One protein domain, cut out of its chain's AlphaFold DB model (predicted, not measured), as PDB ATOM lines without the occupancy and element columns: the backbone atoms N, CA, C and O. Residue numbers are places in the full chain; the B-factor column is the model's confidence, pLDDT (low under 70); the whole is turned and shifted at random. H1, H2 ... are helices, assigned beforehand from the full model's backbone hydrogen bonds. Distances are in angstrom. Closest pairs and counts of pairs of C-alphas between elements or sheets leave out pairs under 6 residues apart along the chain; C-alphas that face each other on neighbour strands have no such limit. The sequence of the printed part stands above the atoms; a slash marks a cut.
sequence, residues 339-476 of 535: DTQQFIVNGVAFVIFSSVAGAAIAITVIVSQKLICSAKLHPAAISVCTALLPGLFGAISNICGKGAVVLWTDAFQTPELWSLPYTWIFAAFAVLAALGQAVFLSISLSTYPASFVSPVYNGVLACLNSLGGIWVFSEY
ATOM      1  N   ASP A 339      23.424  23.141 115.414       47.16
ATOM      2  CA  ASP A 339      22.890  22.885 116.768       47.16
ATOM      3  C   ASP A 339      22.257  24.119 117.468       47.16
ATOM      4  O   ASP A 339      22.349  24.283 118.683       47.16
ATOM      5  N   THR A 340      21.660  25.054 116.715       41.22
ATOM      6  CA  THR A 340      21.153  26.336 117.267       41.22
ATOM      7  C   THR A 340      19.818  26.841 116.714       41.22
ATOM      8  O   THR A 340      19.270  27.798 117.269       41.22
ATOM      9  N   GLN A 341      19.240  26.226 115.677       41.56
ATOM     10  CA  GLN A 341      17.867  26.565 115.285       41.56
ATOM     11  C   GLN A 341      16.872  25.913 116.251       41.56
ATOM     12  O   GLN A 341      16.773  24.691 116.344       41.56
ATOM     13  N   GLN A 342      16.115  26.745 116.969       49.44
ATOM     14  CA  GLN A 342      14.954  26.301 117.741       49.44
ATOM     15  C   GLN A 342      13.973  25.570 116.807       49.44
ATOM     16  O   GLN A 342      13.789  25.992 115.665       49.44
ATOM     17  N   PHE A 343      13.306  24.511 117.287       53.53
ATOM     18  CA  PHE A 343      12.246  23.814 116.540       53.53
ATOM     19  C   PHE A 343      10.974  24.679 116.461       53.53
ATOM     20  O   PHE A 343       9.945  24.370 117.061       53.53
ATOM     21  N   ILE A 344      11.054  25.789 115.724       58.41
ATOM     22  CA  ILE A 344       9.943  26.703 115.478       58.41
ATOM     23  C   ILE A 344       8.914  25.959 114.630       58.41
ATOM     24  O   ILE A 344       9.082  25.792 113.422       58.41
ATOM     25  N   VAL A 345       7.834  25.514 115.274       65.62
ATOM     26  CA  VAL A 345       6.665  24.970 114.583       65.62
ATOM     27  C   VAL A 345       6.115  26.069 113.681       65.62
ATOM     28  O   VAL A 345       5.601  27.082 114.163       65.62
ATOM     29  N   ASN A 346       6.206  25.883 112.365       75.75
ATOM     30  CA  ASN A 346       5.607  26.811 111.421       75.75
ATOM     31  C   ASN A 346       4.085  26.634 111.492       75.75
ATOM     32  O   ASN A 346       3.513  25.782 110.814       75.75
ATOM     33  N   GLY A 347       3.425  27.423 112.344       72.62
ATOM     34  CA  GLY A 347       1.993  27.294 112.623       72.62
ATOM     35  C   GLY A 347       1.110  27.403 111.375       72.62
ATOM     36  O   GLY A 347       0.079  26.740 111.301       72.62
ATOM     37  N   VAL A 348       1.542  28.163 110.362       78.75
ATOM     38  CA  VAL A 348       0.848  28.249 109.068       78.75
ATOM     39  C   VAL A 348       0.995  26.935 108.296       78.75
ATOM     40  O   VAL A 348      -0.009  26.375 107.858       78.75
ATOM     41  N   ALA A 349       2.211  26.388 108.194       79.75
ATOM     42  CA  ALA A 349       2.434  25.080 107.571       79.75
ATOM     43  C   ALA A 349       1.727  23.944 108.332       79.75
ATOM     44  O   ALA A 349       1.158  23.065 107.692       79.75
ATOM     45  N   PHE A 350       1.670  23.985 109.671       79.75
ATOM     46  CA  PHE A 350       0.879  23.038 110.466       79.75
ATOM     47  C   PHE A 350      -0.609  23.106 110.100       79.75
ATOM     48  O   PHE A 350      -1.202  22.080 109.788       79.75
ATOM     49  N   VAL A 351      -1.215  24.300 110.072       82.94
ATOM     50  CA  VAL A 351      -2.642  24.463 109.738       82.94
ATOM     51  C   VAL A 351      -2.947  24.007 108.307       82.94
ATOM     52  O   VAL A 351      -3.969  23.352 108.076       82.94
ATOM     53  N   ILE A 352      -2.070  24.290 107.338       84.56
ATOM     54  CA  ILE A 352      -2.278  23.827 105.959       84.56
ATOM     55  C   ILE A 352      -2.055  22.309 105.864       84.56
ATOM     56  O   ILE A 352      -2.869  21.622 105.256       84.56
ATOM     57  N   PHE A 353      -1.035  21.745 106.523       84.25
ATOM     58  CA  PHE A 353      -0.824  20.294 106.556       84.25
ATOM     59  C   PHE A 353      -2.018  19.571 107.191       84.25
ATOM     60  O   PHE A 353      -2.546  18.624 106.611       84.25
ATOM     61  N   SER A 354      -2.497  20.036 108.348       81.12
ATOM     62  CA  SER A 354      -3.644  19.448 109.043       81.12
ATOM     63  C   SER A 354      -4.953  19.599 108.268       81.12
ATOM     64  O   SER A 354      -5.761  18.673 108.290       81.12
ATOM     65  N   SER A 355      -5.172  20.706 107.548       84.38
ATOM     66  CA  SER A 355      -6.369  20.859 106.705       84.38
ATOM     67  C   SER A 355      -6.296  20.026 105.422       84.38
ATOM     68  O   SER A 355      -7.292  19.401 105.068       84.38
ATOM     69  N   VAL A 356      -5.129  19.905 104.777       86.12
ATOM     70  CA  VAL A 356      -4.919  19.010 103.621       86.12
ATOM     71  C   VAL A 356      -5.041  17.538 104.030       86.12
ATOM     72  O   VAL A 356      -5.739  16.780 103.361       86.12
ATOM     73  N   ALA A 357      -4.437  17.126 105.147       82.69
ATOM     74  CA  ALA A 357      -4.550  15.758 105.655       82.69
ATOM     75  C   ALA A 357      -5.975  15.444 106.151       82.69
ATOM     76  O   ALA A 357      -6.498  14.363 105.884       82.69
ATOM     77  N   GLY A 358      -6.647  16.403 106.800       84.19
ATOM     78  CA  GLY A 358      -8.057  16.295 107.181       84.19
ATOM     79  C   GLY A 358      -8.990  16.198 105.970       84.19
ATOM     80  O   GLY A 358      -9.889  15.359 105.957       84.19
ATOM     81  N   ALA A 359      -8.735  16.975 104.913       84.50
ATOM     82  CA  ALA A 359      -9.449  16.872 103.643       84.50
ATOM     83  C   ALA A 359      -9.182  15.529 102.948       84.50
ATOM     84  O   ALA A 359     -10.124  14.905 102.468       84.50
ATOM     85  N   ALA A 360      -7.942  15.029 102.953       83.88
ATOM     86  CA  ALA A 360      -7.607  13.707 102.424       83.88
ATOM     87  C   ALA A 360      -8.334  12.583 103.185       83.88
ATOM     88  O   ALA A 360      -8.867  11.668 102.556       83.88
ATOM     89  N   ILE A 361      -8.434  12.669 104.518       84.69
ATOM     90  CA  ILE A 361      -9.247  11.749 105.330       84.69
ATOM     91  C   ILE A 361     -10.725  11.864 104.952       84.69
ATOM     92  O   ILE A 361     -11.344  10.846 104.652       84.69
ATOM     93  N   ALA A 362     -11.287  13.075 104.909       84.50
ATOM     94  CA  ALA A 362     -12.693  13.294 104.571       84.50
ATOM     95  C   ALA A 362     -13.034  12.759 103.171       84.50
ATOM     96  O   ALA A 362     -14.009  12.028 103.020       84.50
ATOM     97  N   ILE A 363     -12.194  13.037 102.168       82.31
ATOM     98  CA  ILE A 363     -12.309  12.486 100.813       82.31
ATOM     99  C   ILE A 363     -12.246  10.958 100.859       82.31
ATOM    100  O   ILE A 363     -13.121  10.310 100.301       82.31
ATOM    101  N   THR A 364     -11.278  10.364 101.559       77.00
ATOM    102  CA  THR A 364     -11.118   8.899 101.617       77.00
ATOM    103  C   THR A 364     -12.288   8.209 102.344       77.00
ATOM    104  O   THR A 364     -12.720   7.126 101.940       77.00
ATOM    105  N   VAL A 365     -12.875   8.843 103.365       80.06
ATOM    106  CA  VAL A 365     -14.103   8.370 104.032       80.06
ATOM    107  C   VAL A 365     -15.320   8.509 103.110       80.06
ATOM    108  O   VAL A 365     -16.034   7.531 102.912       80.06
ATOM    109  N   ILE A 366     -15.531   9.671 102.483       81.50
ATOM    110  CA  ILE A 366     -16.653   9.906 101.555       81.50
ATOM    111  C   ILE A 366     -16.564   8.967 100.346       81.50
ATOM    112  O   ILE A 366     -17.577   8.418  99.919       81.50
ATOM    113  N   VAL A 367     -15.360   8.753  99.810       75.31
ATOM    114  CA  VAL A 367     -15.097   7.809  98.721       75.31
ATOM    115  C   VAL A 367     -15.363   6.382  99.189       75.31
ATOM    116  O   VAL A 367     -16.117   5.691  98.517       75.31
ATOM    117  N   SER A 368     -14.854   5.936 100.345       69.31
ATOM    118  CA  SER A 368     -15.136   4.569 100.815       69.31
ATOM    119  C   SER A 368     -16.637   4.330 101.046       69.31
ATOM    120  O   SER A 368     -17.167   3.344 100.540       69.31
ATOM    121  N   GLN A 369     -17.360   5.267 101.670       70.62
ATOM    122  CA  GLN A 369     -18.818   5.186 101.831       70.62
ATOM    123  C   GLN A 369     -19.564   5.191 100.488       70.62
ATOM    124  O   GLN A 369     -20.407   4.325 100.251       70.62
ATOM    125  N   LYS A 370     -19.247   6.116  99.571       63.38
ATOM    126  CA  LYS A 370     -19.909   6.171  98.257       63.38
ATOM    127  C   LYS A 370     -19.582   4.965  97.382       63.38
ATOM    128  O   LYS A 370     -20.468   4.540  96.650       63.38
ATOM    129  N   LEU A 371     -18.379   4.393  97.463       61.84
ATOM    130  CA  LEU A 371     -18.020   3.159  96.756       61.84
ATOM    131  C   LEU A 371     -18.742   1.931  97.330       61.84
ATOM    132  O   LEU A 371     -19.150   1.070  96.560       61.84
ATOM    133  N   ILE A 372     -18.951   1.867  98.650       62.53
ATOM    134  CA  ILE A 372     -19.740   0.802  99.292       62.53
ATOM    135  C   ILE A 372     -21.221   0.903  98.889       62.53
ATOM    136  O   ILE A 372     -21.838  -0.108  98.566       62.53
ATOM    137  N   CYS A 373     -21.793   2.110  98.853       60.16
ATOM    138  CA  CYS A 373     -23.193   2.317  98.463       60.16
ATOM    139  C   CYS A 373     -23.442   2.287  96.941       60.16
ATOM    140  O   CYS A 373     -24.577   2.072  96.519       60.16
ATOM    141  N   SER A 374     -22.420   2.505  96.106       57.12
ATOM    142  CA  SER A 374     -22.550   2.555  94.641       57.12
ATOM    143  C   SER A 374     -21.940   1.308  94.004       57.12
ATOM    144  O   SER A 374     -20.761   1.302  93.650       57.12
ATOM    145  N   ALA A 375     -22.757   0.268  93.814       54.59
ATOM    146  CA  ALA A 375     -22.376  -1.062  93.314       54.59
ATOM    147  C   ALA A 375     -21.932  -1.112  91.823       54.59
ATOM    148  O   ALA A 375     -22.419  -1.928  91.042       54.59
ATOM    149  N   LYS A 376     -21.042  -0.202  91.396       53.69
ATOM    150  CA  LYS A 376     -20.576  -0.029  90.005       53.69
ATOM    151  C   LYS A 376     -19.075   0.291  89.867       53.69
ATOM    152  O   LYS A 376     -18.648   0.683  88.784       53.69
ATOM    153  N   LEU A 377     -18.268   0.157  90.924       55.19
ATOM    154  CA  LEU A 377     -16.827   0.452  90.884       55.19
ATOM    155  C   LEU A 377     -15.949  -0.713  91.357       55.19
ATOM    156  O   LEU A 377     -16.369  -1.581  92.117       55.19
ATOM    157  N   HIS A 378     -14.714  -0.728  90.853       66.31
ATOM    158  CA  HIS A 378     -13.780  -1.845  90.978       66.31
ATOM    159  C   HIS A 378     -13.311  -2.051  92.438       66.31
ATOM    160  O   HIS A 378     -12.821  -1.096  93.052       66.31
ATOM    161  N   PRO A 379     -13.384  -3.275  93.003       69.12
ATOM    162  CA  PRO A 379     -13.182  -3.508  94.440       69.12
ATOM    163  C   PRO A 379     -11.784  -3.128  94.954       69.12
ATOM    164  O   PRO A 379     -11.646  -2.747  96.117       69.12
ATOM    165  N   ALA A 380     -10.758  -3.142  94.095       70.50
ATOM    166  CA  ALA A 380      -9.409  -2.707  94.471       70.50
ATOM    167  C   ALA A 380      -9.314  -1.201  94.812       70.50
ATOM    168  O   ALA A 380      -8.415  -0.796  95.542       70.50
ATOM    169  N   ALA A 381     -10.242  -0.358  94.344       72.50
ATOM    170  CA  ALA A 381     -10.286   1.045  94.767       72.50
ATOM    171  C   ALA A 381     -10.689   1.173  96.250       72.50
ATOM    172  O   ALA A 381     -10.151   2.011  96.975       72.50
ATOM    173  N   ILE A 382     -11.596   0.304  96.714       75.75
ATOM    174  CA  ILE A 382     -12.078   0.276  98.102       75.75
ATOM    175  C   ILE A 382     -10.981  -0.254  99.037       75.75
ATOM    176  O   ILE A 382     -10.762   0.322 100.106       75.75
ATOM    177  N   SER A 383     -10.232  -1.284  98.618       76.50
ATOM    178  CA  SER A 383      -9.097  -1.797  99.397       76.50
ATOM    179  C   SER A 383      -7.988  -0.756  99.553       76.50
ATOM    180  O   SER A 383      -7.514  -0.539 100.667       76.50
ATOM    181  N   VAL A 384      -7.622  -0.048  98.477       82.44
ATOM    182  CA  VAL A 384      -6.649   1.057  98.532       82.44
ATOM    183  C   VAL A 384      -7.133   2.158  99.480       82.44
ATOM    184  O   VAL A 384      -6.411   2.510 100.410       82.44
ATOM    185  N   CYS A 385      -8.358   2.671  99.309       81.31
ATOM    186  CA  CYS A 385      -8.871   3.770 100.138       81.31
ATOM    187  C   CYS A 385      -8.933   3.401 101.630       81.31
ATOM    188  O   CYS A 385      -8.494   4.172 102.480       81.31
ATOM    189  N   THR A 386      -9.429   2.209 101.967       81.00
ATOM    190  CA  THR A 386      -9.480   1.762 103.368       81.00
ATOM    191  C   THR A 386      -8.083   1.557 103.958       81.00
ATOM    192  O   THR A 386      -7.835   1.993 105.081       81.00
ATOM    193  N   ALA A 387      -7.135   0.970 103.222       86.19
ATOM    194  CA  ALA A 387      -5.752   0.817 103.683       86.19
ATOM    195  C   ALA A 387      -4.989   2.157 103.810       86.19
ATOM    196  O   ALA A 387      -4.075   2.254 104.631       86.19
ATOM    197  N   LEU A 388      -5.389   3.203 103.074       89.44
ATOM    198  CA  LEU A 388      -4.863   4.567 103.224       89.44
ATOM    199  C   LEU A 388      -5.254   5.210 104.565       89.44
ATOM    200  O   LEU A 388      -4.403   5.832 105.203       89.44
ATOM    201  N   LEU A 389      -6.509   5.055 105.013       89.38
ATOM    202  CA  LEU A 389      -7.041   5.708 106.224       89.38
ATOM    203  C   LEU A 389      -6.142   5.585 107.474       89.38
ATOM    204  O   LEU A 389      -5.822   6.627 108.049       89.38
ATOM    205  N   PRO A 390      -5.681   4.393 107.913       90.75
ATOM    206  CA  PRO A 390      -4.796   4.295 109.074       90.75
ATOM    207  C   PRO A 390      -3.432   4.969 108.868       90.75
ATOM    208  O   PRO A 390      -2.866   5.481 109.831       90.75
ATOM    209  N   GLY A 391      -2.920   5.026 107.633       91.06
ATOM    210  CA  GLY A 391      -1.706   5.780 107.310       91.06
ATOM    211  C   GLY A 391      -1.909   7.292 107.458       91.06
ATOM    212  O   GLY A 391      -1.083   7.963 108.074       91.06
ATOM    213  N   LEU A 392      -3.042   7.817 106.970       92.38
ATOM    214  CA  LEU A 392      -3.418   9.231 107.114       92.38
ATOM    215  C   LEU A 392      -3.589   9.628 108.589       92.38
ATOM    216  O   LEU A 392      -2.976  10.591 109.049       92.38
ATOM    217  N   PHE A 393      -4.387   8.864 109.344       91.75
ATOM    218  CA  PHE A 393      -4.620   9.115 110.771       91.75
ATOM    219  C   PHE A 393      -3.327   9.013 111.594       91.75
ATOM    220  O   PHE A 393      -3.079   9.868 112.444       91.75
ATOM    221  N   GLY A 394      -2.469   8.029 111.308       91.31
ATOM    222  CA  GLY A 394      -1.178   7.884 111.983       91.31
ATOM    223  C   GLY A 394      -0.190   9.012 111.674       91.31
ATOM    224  O   GLY A 394       0.541   9.439 112.565       91.31
ATOM    225  N   ALA A 395      -0.186   9.548 110.450       92.69
ATOM    226  CA  ALA A 395       0.669  10.682 110.097       92.69
ATOM    227  C   ALA A 395       0.251  11.959 110.844       92.69
ATOM    228  O   ALA A 395       1.093  12.636 111.434       92.69
ATOM    229  N   ILE A 396      -1.057  12.244 110.910       91.50
ATOM    230  CA  ILE A 396      -1.581  13.339 111.743       91.50
ATOM    231  C   ILE A 396      -1.220  13.108 113.217       91.50
ATOM    232  O   ILE A 396      -0.693  14.013 113.859       91.50
ATOM    233  N   SER A 397      -1.440  11.899 113.745       93.31
ATOM    234  CA  SER A 397      -1.106  11.543 115.131       93.31
ATOM    235  C   SER A 397       0.363  11.817 115.470       93.31
ATOM    236  O   SER A 397       0.658  12.439 116.488       93.31
ATOM    237  N   ASN A 398       1.292  11.408 114.602       93.25
ATOM    238  CA  ASN A 398       2.729  11.586 114.809       93.25
ATOM    239  C   ASN A 398       3.156  13.061 114.765       93.25
ATOM    240  O   ASN A 398       3.899  13.513 115.637       93.25
ATOM    241  N   ILE A 399       2.658  13.827 113.792       90.50
ATOM    242  CA  ILE A 399       2.988  15.251 113.623       90.50
ATOM    243  C   ILE A 399       2.399  16.094 114.762       90.50
ATOM    244  O   ILE A 399       3.105  16.907 115.358       90.50
ATOM    245  N   CYS A 400       1.144  15.849 115.144       89.94
ATOM    246  CA  CYS A 400       0.522  16.494 116.303       89.94
ATOM    247  C   CYS A 400       1.184  16.058 117.621       89.94
ATOM    248  O   CYS A 400       1.350  16.880 118.519       89.94
ATOM    249  N   GLY A 401       1.628  14.798 117.714       91.44
ATOM    250  CA  GLY A 401       2.393  14.264 118.840       91.44
ATOM    251  C   GLY A 401       3.750  14.948 119.015       91.44
ATOM    252  O   GLY A 401       4.066  15.375 120.124       91.44
ATOM    253  N   LYS A 402       4.524  15.148 117.935       89.62
ATOM    254  CA  LYS A 402       5.753  15.960 117.998       89.62
ATOM    255  C   LYS A 402       5.445  17.410 118.379       89.62
ATOM    256  O   LYS A 402       6.146  17.960 119.223       89.62
ATOM    257  N   GLY A 403       4.388  18.008 117.823       86.62
ATOM    258  CA  GLY A 403       3.959  19.362 118.190       86.62
ATOM    259  C   GLY A 403       3.654  19.496 119.687       86.62
ATOM    260  O   GLY A 403       4.189  20.386 120.340       86.62
ATOM    261  N   ALA A 404       2.886  18.560 120.256       89.31
ATOM    262  CA  ALA A 404       2.613  18.503 121.693       89.31
ATOM    263  C   ALA A 404       3.899  18.347 122.526       89.31
ATOM    264  O   ALA A 404       4.081  19.068 123.502       89.31
ATOM    265  N   VAL A 405       4.819  17.461 122.121       89.56
ATOM    266  CA  VAL A 405       6.099  17.243 122.821       89.56
ATOM    267  C   VAL A 405       6.975  18.499 122.828       89.56
ATOM    268  O   VAL A 405       7.506  18.841 123.882       89.56
ATOM    269  N   VAL A 406       7.100  19.208 121.699       83.00
ATOM    270  CA  VAL A 406       7.837  20.485 121.632       83.00
ATOM    271  C   VAL A 406       7.226  21.485 122.618       83.00
ATOM    272  O   VAL A 406       7.910  21.906 123.554       83.00
ATOM    273  N   LEU A 407       5.918  21.742 122.497       83.12
ATOM    274  CA  LEU A 407       5.181  22.704 123.324       83.12
ATOM    275  C   LEU A 407       5.229  22.380 124.823       83.12
ATOM    276  O   LEU A 407       5.367  23.288 125.639       83.12
ATOM    277  N   TRP A 408       5.154  21.103 125.208       86.88
ATOM    278  CA  TRP A 408       5.322  20.685 126.600       86.88
ATOM    279  C   TRP A 408       6.740  20.946 127.112       86.88
ATOM    280  O   TRP A 408       6.902  21.363 128.256       86.88
ATOM    281  N   THR A 409       7.777  20.752 126.290       83.94
ATOM    282  CA  THR A 409       9.148  21.063 126.725       83.94
ATOM    283  C   THR A 409       9.469  22.550 126.779       83.94
ATOM    284  O   THR A 409      10.267  22.942 127.630       83.94
ATOM    285  N   ASP A 410       8.790  23.376 125.988       80.94
ATOM    286  CA  ASP A 410       8.829  24.832 126.144       80.94
ATOM    287  C   ASP A 410       8.051  25.265 127.403       80.94
ATOM    288  O   ASP A 410       8.508  26.123 128.160       80.94
ATOM    289  N   ALA A 411       6.925  24.607 127.709       84.44
ATOM    290  CA  ALA A 411       6.141  24.841 128.924       84.44
ATOM    291  C   ALA A 411       6.856  24.404 130.219       84.44
ATOM    292  O   ALA A 411       6.652  25.006 131.273       84.44
ATOM    293  N   PHE A 412       7.745  23.405 130.166       83.38
ATOM    294  CA  PHE A 412       8.641  23.088 131.287       83.38
ATOM    295  C   PHE A 412       9.699  24.179 131.546       83.38
ATOM    296  O   PHE A 412      10.208  24.260 132.662       83.38
ATOM    297  N   GLN A 413      10.015  25.030 130.561       82.31
ATOM    298  CA  GLN A 413      10.896  26.195 130.741       82.31
ATOM    299  C   GLN A 413      10.118  27.472 131.094       82.31
ATOM    300  O   GLN A 413      10.603  28.297 131.866       82.31
ATOM    301  N   THR A 414       8.910  27.631 130.548       80.56
ATOM    302  CA  THR A 414       8.037  28.795 130.750       80.56
ATOM    303  C   THR A 414       6.694  28.331 131.324       80.56
ATOM    304  O   THR A 414       5.797  27.983 130.554       80.56
ATOM    305  N   PRO A 415       6.507  28.317 132.660       80.44
ATOM    306  CA  PRO A 415       5.354  27.664 133.288       80.44
ATOM    307  C   PRO A 415       3.998  28.282 132.913       80.44
ATOM    308  O   PRO A 415       2.973  27.609 132.985       80.44
ATOM    309  N   GLU A 416       3.983  29.533 132.451       79.00
ATOM    310  CA  GLU A 416       2.792  30.218 131.937       79.00
ATOM    311  C   GLU A 416       2.153  29.478 130.743       79.00
ATOM    312  O   GLU A 416       0.924  29.466 130.622       79.00
ATOM    313  N   LEU A 417       2.943  28.777 129.911       79.31
ATOM    314  CA  LEU A 417       2.442  28.034 128.743       79.31
ATOM    315  C   LEU A 417       1.467  26.904 129.105       79.31
ATOM    316  O   LEU A 417       0.588  26.601 128.300       79.31
ATOM    317  N   TRP A 418       1.552  26.321 130.308       81.75
ATOM    318  CA  TRP A 418       0.603  25.286 130.756       81.75
ATOM    319  C   TRP A 418      -0.842  25.790 130.853       81.75
ATOM    320  O   TRP A 418      -1.772  24.989 130.744       81.75
ATOM    321  N   SER A 419      -1.030  27.104 131.031       82.00
ATOM    322  CA  SER A 419      -2.351  27.741 131.067       82.00
ATOM    323  C   SER A 419      -2.939  28.026 129.679       82.00
ATOM    324  O   SER A 419      -4.151  28.208 129.561       82.00
ATOM    325  N   LEU A 420      -2.125  28.033 128.612       81.69
ATOM    326  CA  LEU A 420      -2.630  28.248 127.257       81.69
ATOM    327  C   LEU A 420      -3.285  26.962 126.715       81.69
ATOM    328  O   LEU A 420      -2.609  25.936 126.596       81.69
ATOM    329  N   PRO A 421      -4.562  27.004 126.277       80.56
ATOM    330  CA  PRO A 421      -5.294  25.812 125.828       80.56
ATOM    331  C   PRO A 421      -4.684  25.160 124.577       80.56
ATOM    332  O   PRO A 421      -4.880  23.971 124.334       80.56
ATOM    333  N   TYR A 422      -3.901  25.918 123.804       74.62
ATOM    334  CA  TYR A 422      -3.172  25.458 122.621       74.62
ATOM    335  C   TYR A 422      -2.273  24.237 122.894       74.62
ATOM    336  O   TYR A 422      -2.251  23.306 122.088       74.62
ATOM    337  N   THR A 423      -1.602  24.192 124.053       78.62
ATOM    338  CA  THR A 423      -0.722  23.071 124.444       78.62
ATOM    339  C   THR A 423      -1.487  21.749 124.587       78.62
ATOM    340  O   THR A 423      -0.979  20.685 124.234       78.62
ATOM    341  N   TRP A 424      -2.747  21.816 125.026       86.38
ATOM    342  CA  TRP A 424      -3.627  20.663 125.206       86.38
ATOM    343  C   TRP A 424      -4.375  20.271 123.929       86.38
ATOM    344  O   TRP A 424      -4.625  19.085 123.717       86.38
ATOM    345  N   ILE A 425      -4.680  21.226 123.042       85.94
ATOM    346  CA  ILE A 425      -5.342  20.963 121.749       85.94
ATOM    347  C   ILE A 425      -4.502  20.015 120.878       85.94
ATOM    348  O   ILE A 425      -5.047  19.068 120.310       85.94
ATOM    349  N   PHE A 426      -3.180  20.212 120.817       83.75
ATOM    350  CA  PHE A 426      -2.280  19.331 120.061       83.75
ATOM    351  C   PHE A 426      -2.277  17.900 120.604       83.75
ATOM    352  O   PHE A 426      -2.408  16.949 119.834       83.75
ATOM    353  N   ALA A 427      -2.195  17.748 121.927       88.62
ATOM    354  CA  ALA A 427      -2.229  16.445 122.583       88.62
ATOM    355  C   ALA A 427      -3.583  15.736 122.398       88.62
ATOM    356  O   ALA A 427      -3.621  14.557 122.048       88.62
ATOM    357  N   ALA A 428      -4.696  16.457 122.562       89.56
ATOM    358  CA  ALA A 428      -6.041  15.920 122.364       89.56
ATOM    359  C   ALA A 428      -6.271  15.463 120.914       89.56
ATOM    360  O   ALA A 428      -6.810  14.378 120.686       89.56
ATOM    361  N   PHE A 429      -5.818  16.247 119.930       88.50
ATOM    362  CA  PHE A 429      -5.942  15.890 118.518       88.50
ATOM    363  C   PHE A 429      -5.006  14.734 118.125       88.50
ATOM    364  O   PHE A 429      -5.425  13.855 117.375       88.50
ATOM    365  N   ALA A 430      -3.794  14.659 118.691       91.12
ATOM    366  CA  ALA A 430      -2.905  13.506 118.530       91.12
ATOM    367  C   ALA A 430      -3.527  12.215 119.097       91.12
ATOM    368  O   ALA A 430      -3.560  11.200 118.408       91.12
ATOM    369  N   VAL A 431      -4.097  12.256 120.309       91.56
ATOM    370  CA  VAL A 431      -4.784  11.101 120.921       91.56
ATOM    371  C   VAL A 431      -6.015  10.686 120.109       91.56
ATOM    372  O   VAL A 431      -6.194   9.498 119.840       91.56
ATOM    373  N   LEU A 432      -6.839  11.638 119.660       90.69
ATOM    374  CA  LEU A 432      -7.992  11.347 118.804       90.69
ATOM    375  C   LEU A 432      -7.558  10.719 117.469       90.69
ATOM    376  O   LEU A 432      -8.182   9.762 117.007       90.69
ATOM    377  N   ALA A 433      -6.465  11.207 116.877       91.06
ATOM    378  CA  ALA A 433      -5.903  10.656 115.652       91.06
ATOM    379  C   ALA A 433      -5.314   9.246 115.855       91.06
ATOM    380  O   ALA A 433      -5.547   8.378 115.016       91.06
ATOM    381  N   ALA A 434      -4.644   8.977 116.982       91.00
ATOM    382  CA  ALA A 434      -4.144   7.649 117.350       91.00
ATOM    383  C   ALA A 434      -5.280   6.631 117.568       91.00
ATOM    384  O   ALA A 434      -5.201   5.489 117.111       91.00
ATOM    385  N   LEU A 435      -6.372   7.044 118.221       90.62
ATOM    386  CA  LEU A 435      -7.574   6.218 118.377       90.62
ATOM    387  C   LEU A 435      -8.243   5.950 117.020       90.62
ATOM    388  O   LEU A 435      -8.607   4.809 116.730       90.62
ATOM    389  N   GLY A 436      -8.328   6.969 116.156       86.69
ATOM    390  CA  GLY A 436      -8.772   6.826 114.768       86.69
ATOM    391  C   GLY A 436      -7.908   5.834 113.984       86.69
ATOM    392  O   GLY A 436      -8.440   4.896 113.395       86.69
ATOM    393  N   GLN A 437      -6.580   5.967 114.045       91.88
ATOM    394  CA  GLN A 437      -5.625   5.032 113.444       91.88
ATOM    395  C   GLN A 437      -5.857   3.601 113.939       91.88
ATOM    396  O   GLN A 437      -5.937   2.687 113.122       91.88
ATOM    397  N   ALA A 438      -6.001   3.392 115.251       87.69
ATOM    398  CA  ALA A 438      -6.226   2.068 115.825       87.69
ATOM    399  C   ALA A 438      -7.543   1.434 115.341       87.69
ATOM    400  O   ALA A 438      -7.569   0.235 115.043       87.69
ATOM    401  N   VAL A 439      -8.618   2.222 115.216       88.19
ATOM    402  CA  VAL A 439      -9.915   1.763 114.691       88.19
ATOM    403  C   VAL A 439      -9.846   1.493 113.187       88.19
ATOM    404  O   VAL A 439     -10.207   0.398 112.763       88.19
ATOM    405  N   PHE A 440      -9.334   2.417 112.371       87.38
ATOM    406  CA  PHE A 440      -9.258   2.222 110.920       87.38
ATOM    407  C   PHE A 440      -8.251   1.140 110.520       87.38
ATOM    408  O   PHE A 440      -8.540   0.381 109.606       87.38
ATOM    409  N   LEU A 441      -7.133   0.970 111.234       87.50
ATOM    410  CA  LEU A 441      -6.207  -0.145 110.998       87.50
ATOM    411  C   LEU A 441      -6.874  -1.482 111.326       87.50
ATOM    412  O   LEU A 441      -6.747  -2.438 110.563       87.50
ATOM    413  N   SER A 442      -7.628  -1.527 112.430       87.69
ATOM    414  CA  SER A 442      -8.447  -2.684 112.792       87.69
ATOM    415  C   SER A 442      -9.467  -2.994 111.686       87.69
ATOM    416  O   SER A 442      -9.527  -4.133 111.234       87.69
ATOM    417  N   ILE A 443     -10.198  -1.992 111.183       83.00
ATOM    418  CA  ILE A 443     -11.187  -2.164 110.106       83.00
ATOM    419  C   ILE A 443     -10.531  -2.624 108.794       83.00
ATOM    420  O   ILE A 443     -11.017  -3.569 108.180       83.00
ATOM    421  N   SER A 444      -9.410  -2.036 108.372       82.50
ATOM    422  CA  SER A 444      -8.747  -2.401 107.109       82.50
ATOM    423  C   SER A 444      -8.195  -3.826 107.146       82.50
ATOM    424  O   SER A 444      -8.414  -4.601 106.215       82.50
ATOM    425  N   LEU A 445      -7.583  -4.216 108.270       82.75
ATOM    426  CA  LEU A 445      -7.206  -5.606 108.561       82.75
ATOM    427  C   LEU A 445      -8.422  -6.534 108.774       82.75
ATOM    428  O   LEU A 445      -8.234  -7.748 108.877       82.75
ATOM    429  N   SER A 446      -9.642  -5.984 108.836       80.56
ATOM    430  CA  SER A 446     -10.914  -6.715 108.905       80.56
ATOM    431  C   SER A 446     -11.662  -6.882 107.585       80.56
ATOM    432  O   SER A 446     -12.691  -7.550 107.557       80.56
ATOM    433  N   THR A 447     -11.113  -6.358 106.489       80.56
ATOM    434  CA  THR A 447     -11.720  -6.493 105.155       80.56
ATOM    435  C   THR A 447     -10.715  -6.969 104.104       80.56
ATOM    436  O   THR A 447     -11.110  -7.605 103.130       80.56
ATOM    437  N   TYR A 448      -9.414  -6.718 104.297       84.06
ATOM    438  CA  TYR A 448      -8.376  -6.974 103.293       84.06
ATOM    439  C   TYR A 448      -7.163  -7.721 103.879       84.06
ATOM    440  O   TYR A 448      -6.882  -7.598 105.075       84.06
ATOM    441  N   PRO A 449      -6.427  -8.507 103.064       81.12
ATOM    442  CA  PRO A 449      -5.289  -9.288 103.537       81.12
ATOM    443  C   PRO A 449      -4.186  -8.393 104.111       81.12
ATOM    444  O   PRO A 449      -3.848  -7.341 103.559       81.12
ATOM    445  N   ALA A 450      -3.600  -8.830 105.228       78.00
ATOM    446  CA  ALA A 450      -2.617  -8.049 105.974       78.00
ATOM    447  C   ALA A 450      -1.361  -7.729 105.147       78.00
ATOM    448  O   ALA A 450      -0.760  -6.674 105.340       78.00
ATOM    449  N   SER A 451      -1.005  -8.588 104.190       81.00
ATOM    450  CA  SER A 451       0.102  -8.368 103.254       81.00
ATOM    451  C   SER A 451      -0.090  -7.215 102.273       81.00
ATOM    452  O   SER A 451       0.900  -6.666 101.800       81.00
ATOM    453  N   PHE A 452      -1.335  -6.819 101.996       85.75
ATOM    454  CA  PHE A 452      -1.656  -5.620 101.225       85.75
ATOM    455  C   PHE A 452      -1.812  -4.400 102.140       85.75
ATOM    456  O   PHE A 452      -1.243  -3.342 101.878       85.75
ATOM    457  N   VAL A 453      -2.545  -4.544 103.251       87.75
ATOM    458  CA  VAL A 453      -2.817  -3.427 104.173       87.75
ATOM    459  C   VAL A 453      -1.534  -2.916 104.839       87.75
ATOM    460  O   VAL A 453      -1.359  -1.705 104.963       87.75
ATOM    461  N   SER A 454      -0.628  -3.813 105.248       85.44
ATOM    462  CA  SER A 454       0.571  -3.456 106.020       85.44
ATOM    463  C   SER A 454       1.574  -2.586 105.243       85.44
ATOM    464  O   SER A 454       1.945  -1.529 105.763       85.44
ATOM    465  N   PRO A 455       1.973  -2.911 103.993       88.81
ATOM    466  CA  PRO A 455       2.784  -2.004 103.182       88.81
ATOM    467  C   PRO A 455       2.110  -0.666 102.909       88.81
ATOM    468  O   PRO A 455       2.770   0.368 102.971       88.81
ATOM    469  N   VAL A 456       0.806  -0.676 102.617       90.44
ATOM    470  CA  VAL A 456       0.085   0.538 102.224       90.44
ATOM    471  C   VAL A 456       0.008   1.526 103.387       90.44
ATOM    472  O   VAL A 456       0.398   2.680 103.206       90.44
ATOM    473  N   TYR A 457      -0.396   1.101 104.593       90.69
ATOM    474  CA  TYR A 457      -0.454   2.039 105.722       90.69
ATOM    475  C   TYR A 457       0.946   2.514 106.137       90.69
ATOM    476  O   TYR A 457       1.114   3.705 106.394       90.69
ATOM    477  N   ASN A 458       1.956   1.629 106.168       90.38
ATOM    478  CA  ASN A 458       3.320   2.007 106.551       90.38
ATOM    479  C   ASN A 458       3.971   2.950 105.529       90.38
ATOM    480  O   ASN A 458       4.632   3.905 105.926       90.38
ATOM    481  N   GLY A 459       3.763   2.724 104.229       91.94
ATOM    482  CA  GLY A 459       4.279   3.598 103.173       91.94
ATOM    483  C   GLY A 459       3.647   4.990 103.214       91.94
ATOM    484  O   GLY A 459       4.360   5.991 103.184       91.94
ATOM    485  N   VAL A 460       2.321   5.069 103.373       92.31
ATOM    486  CA  VAL A 460       1.601   6.345 103.552       92.31
ATOM    487  C   VAL A 460       2.086   7.071 104.813       92.31
ATOM    488  O   VAL A 460       2.370   8.268 104.759       92.31
ATOM    489  N   LEU A 461       2.247   6.346 105.925       92.25
ATOM    490  CA  LEU A 461       2.750   6.873 107.195       92.25
ATOM    491  C   LEU A 461       4.184   7.419 107.068       92.25
ATOM    492  O   LEU A 461       4.460   8.522 107.538       92.25
ATOM    493  N   ALA A 462       5.090   6.680 106.425       92.19
ATOM    494  CA  ALA A 462       6.476   7.091 106.219       92.19
ATOM    495  C   ALA A 462       6.575   8.330 105.317       92.19
ATOM    496  O   ALA A 462       7.222   9.311 105.686       92.19
ATOM    497  N   CYS A 463       5.883   8.331 104.173       92.06
ATOM    498  CA  CYS A 463       5.909   9.447 103.226       92.06
ATOM    499  C   CYS A 463       5.301  10.732 103.811       92.06
ATOM    500  O   CYS A 463       5.888  11.804 103.663       92.06
ATOM    501  N   LEU A 464       4.164  10.649 104.512       92.19
ATOM    502  CA  LEU A 464       3.514  11.835 105.080       92.19
ATOM    503  C   LEU A 464       4.231  12.387 106.314       92.19
ATOM    504  O   LEU A 464       4.281  13.603 106.468       92.19
ATOM    505  N   ASN A 465       4.840  11.540 107.151       92.38
ATOM    506  CA  ASN A 465       5.699  12.024 108.237       92.38
ATOM    507  C   ASN A 465       7.016  12.615 107.718       92.38
ATOM    508  O   ASN A 465       7.509  13.578 108.299       92.38
ATOM    509  N   SER A 466       7.556  12.098 106.609       90.62
ATOM    510  CA  SER A 466       8.706  12.708 105.925       90.62
ATOM    511  C   SER A 466       8.361  14.114 105.425       90.62
ATOM    512  O   SER A 466       9.030  15.083 105.779       90.62
ATOM    513  N   LEU A 467       7.269  14.241 104.662       89.44
ATOM    514  CA  LEU A 467       6.805  15.516 104.109       89.44
ATOM    515  C   LEU A 467       6.407  16.514 105.208       89.44
ATOM    516  O   LEU A 467       6.806  17.675 105.162       89.44
ATOM    517  N   GLY A 468       5.649  16.065 106.210       86.94
ATOM    518  CA  GLY A 468       5.233  16.894 107.338       86.94
ATOM    519  C   GLY A 468       6.396  17.302 108.242       86.94
ATOM    520  O   GLY A 468       6.430  18.440 108.693       86.94
ATOM    521  N   GLY A 469       7.389  16.434 108.453       86.38
ATOM    522  CA  GLY A 469       8.622  16.778 109.164       86.38
ATOM    523  C   GLY A 469       9.388  17.912 108.484       86.38
ATOM    524  O   GLY A 469       9.631  18.956 109.091       86.38
ATOM    525  N   ILE A 470       9.675  17.742 107.190       84.75
ATOM    526  CA  ILE A 470      10.394  18.731 106.373       84.75
ATOM    527  C   ILE A 470       9.613  20.053 106.266       84.75
ATOM    528  O   ILE A 470      10.219  21.119 106.276       84.75
ATOM    529  N   TRP A 471       8.276  20.020 106.183       84.88
ATOM    530  CA  TRP A 471       7.478  21.223 105.906       84.88
ATOM    531  C   TRP A 471       6.933  21.955 107.142       84.88
ATOM    532  O   TRP A 471       6.895  23.183 107.160       84.88
ATOM    533  N   VAL A 472       6.511  21.229 108.183       84.69
ATOM    534  CA  VAL A 472       5.897  21.811 109.396       84.69
ATOM    535  C   VAL A 472       6.946  22.186 110.443       84.69
ATOM    536  O   VAL A 472       6.818  23.216 111.106       84.69
ATOM    537  N   PHE A 473       7.982  21.355 110.586       81.75
ATOM    538  CA  PHE A 473       9.071  21.541 111.551       81.75
ATOM    539  C   PHE A 473      10.373  22.022 110.893       81.75
ATOM    540  O   PHE A 473      11.394  22.101 111.573       81.75
ATOM    541  N   SER A 474      10.342  22.333 109.589       79.12
ATOM    542  CA  SER A 474      11.495  22.779 108.791       79.12
ATOM    543  C   SER A 474      12.718  21.853 108.899       79.12
ATOM    544  O   SER A 474      13.856  22.317 108.900       79.12
ATOM    545  N   GLU A 475      12.491  20.539 109.025       81.25
ATOM    546  CA  GLU A 475      13.559  19.545 109.190       81.25
ATOM    547  C   GLU A 475      14.441  19.491 107.928       81.25
ATOM    548  O   GLU A 475      13.966  19.162 106.838       81.25
ATOM    549  N   TYR A 476      15.725  19.836 108.065       73.81
ATOM    550  CA  TYR A 476      16.658  19.925 106.942       73.81
ATOM    551  C   TYR A 476      17.215  18.545 106.564       73.81
ATOM    552  O   TYR A 476      17.274  17.623 107.379       73.81
TER     553      TYR A 476
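What this domain is: This is residues 339 to 476 of the 535 residues of an uncharacterized protein of Besnoitia besnoiti (UniProt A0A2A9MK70). Long helix H2 is the core of an elongated, all-helix domain; H1, H4 and H5 pack around it, with short H3 at one end. The printed part has 138 residues, with five named helices, H1 to H5 in order. It is only just compact, close to loose: radius of gyration of the C-alphas 17.0 A, spans 56 by 30 by 24 A.

Where its parts are: H1, residues 347 to 373, begins at C-alpha 347 (1.993, 27.294, 112.623) and measures 38.2 A from first to last C-alpha. H2, residues 379 to 411, measures 48.6 A; H3, residues 415 to 419, 8.0 A; H4, residues 422 to 444, 32.4 A. H5, residues 450 to 472, measures 31.2 A and ends at C-alpha 472 (5.897, 21.811, 109.396).

How they stand to each other: H2, the hub, touches H4 at a shallow tilt of 25 degrees, opposite ways; their closest C-alphas, Ser 397 and Ala 430, are 4.3 A apart. H1 and H2 form a hairpin; H1 and H4 are apart. Every O i to N i+4 pair is within hydrogen-bond range in H1, 0 of 1 in H3, where 2 of 2 O i to N i+3 pairs are.

The domain as a whole: The printed part has no cut. Residues 373 to 378 stand free.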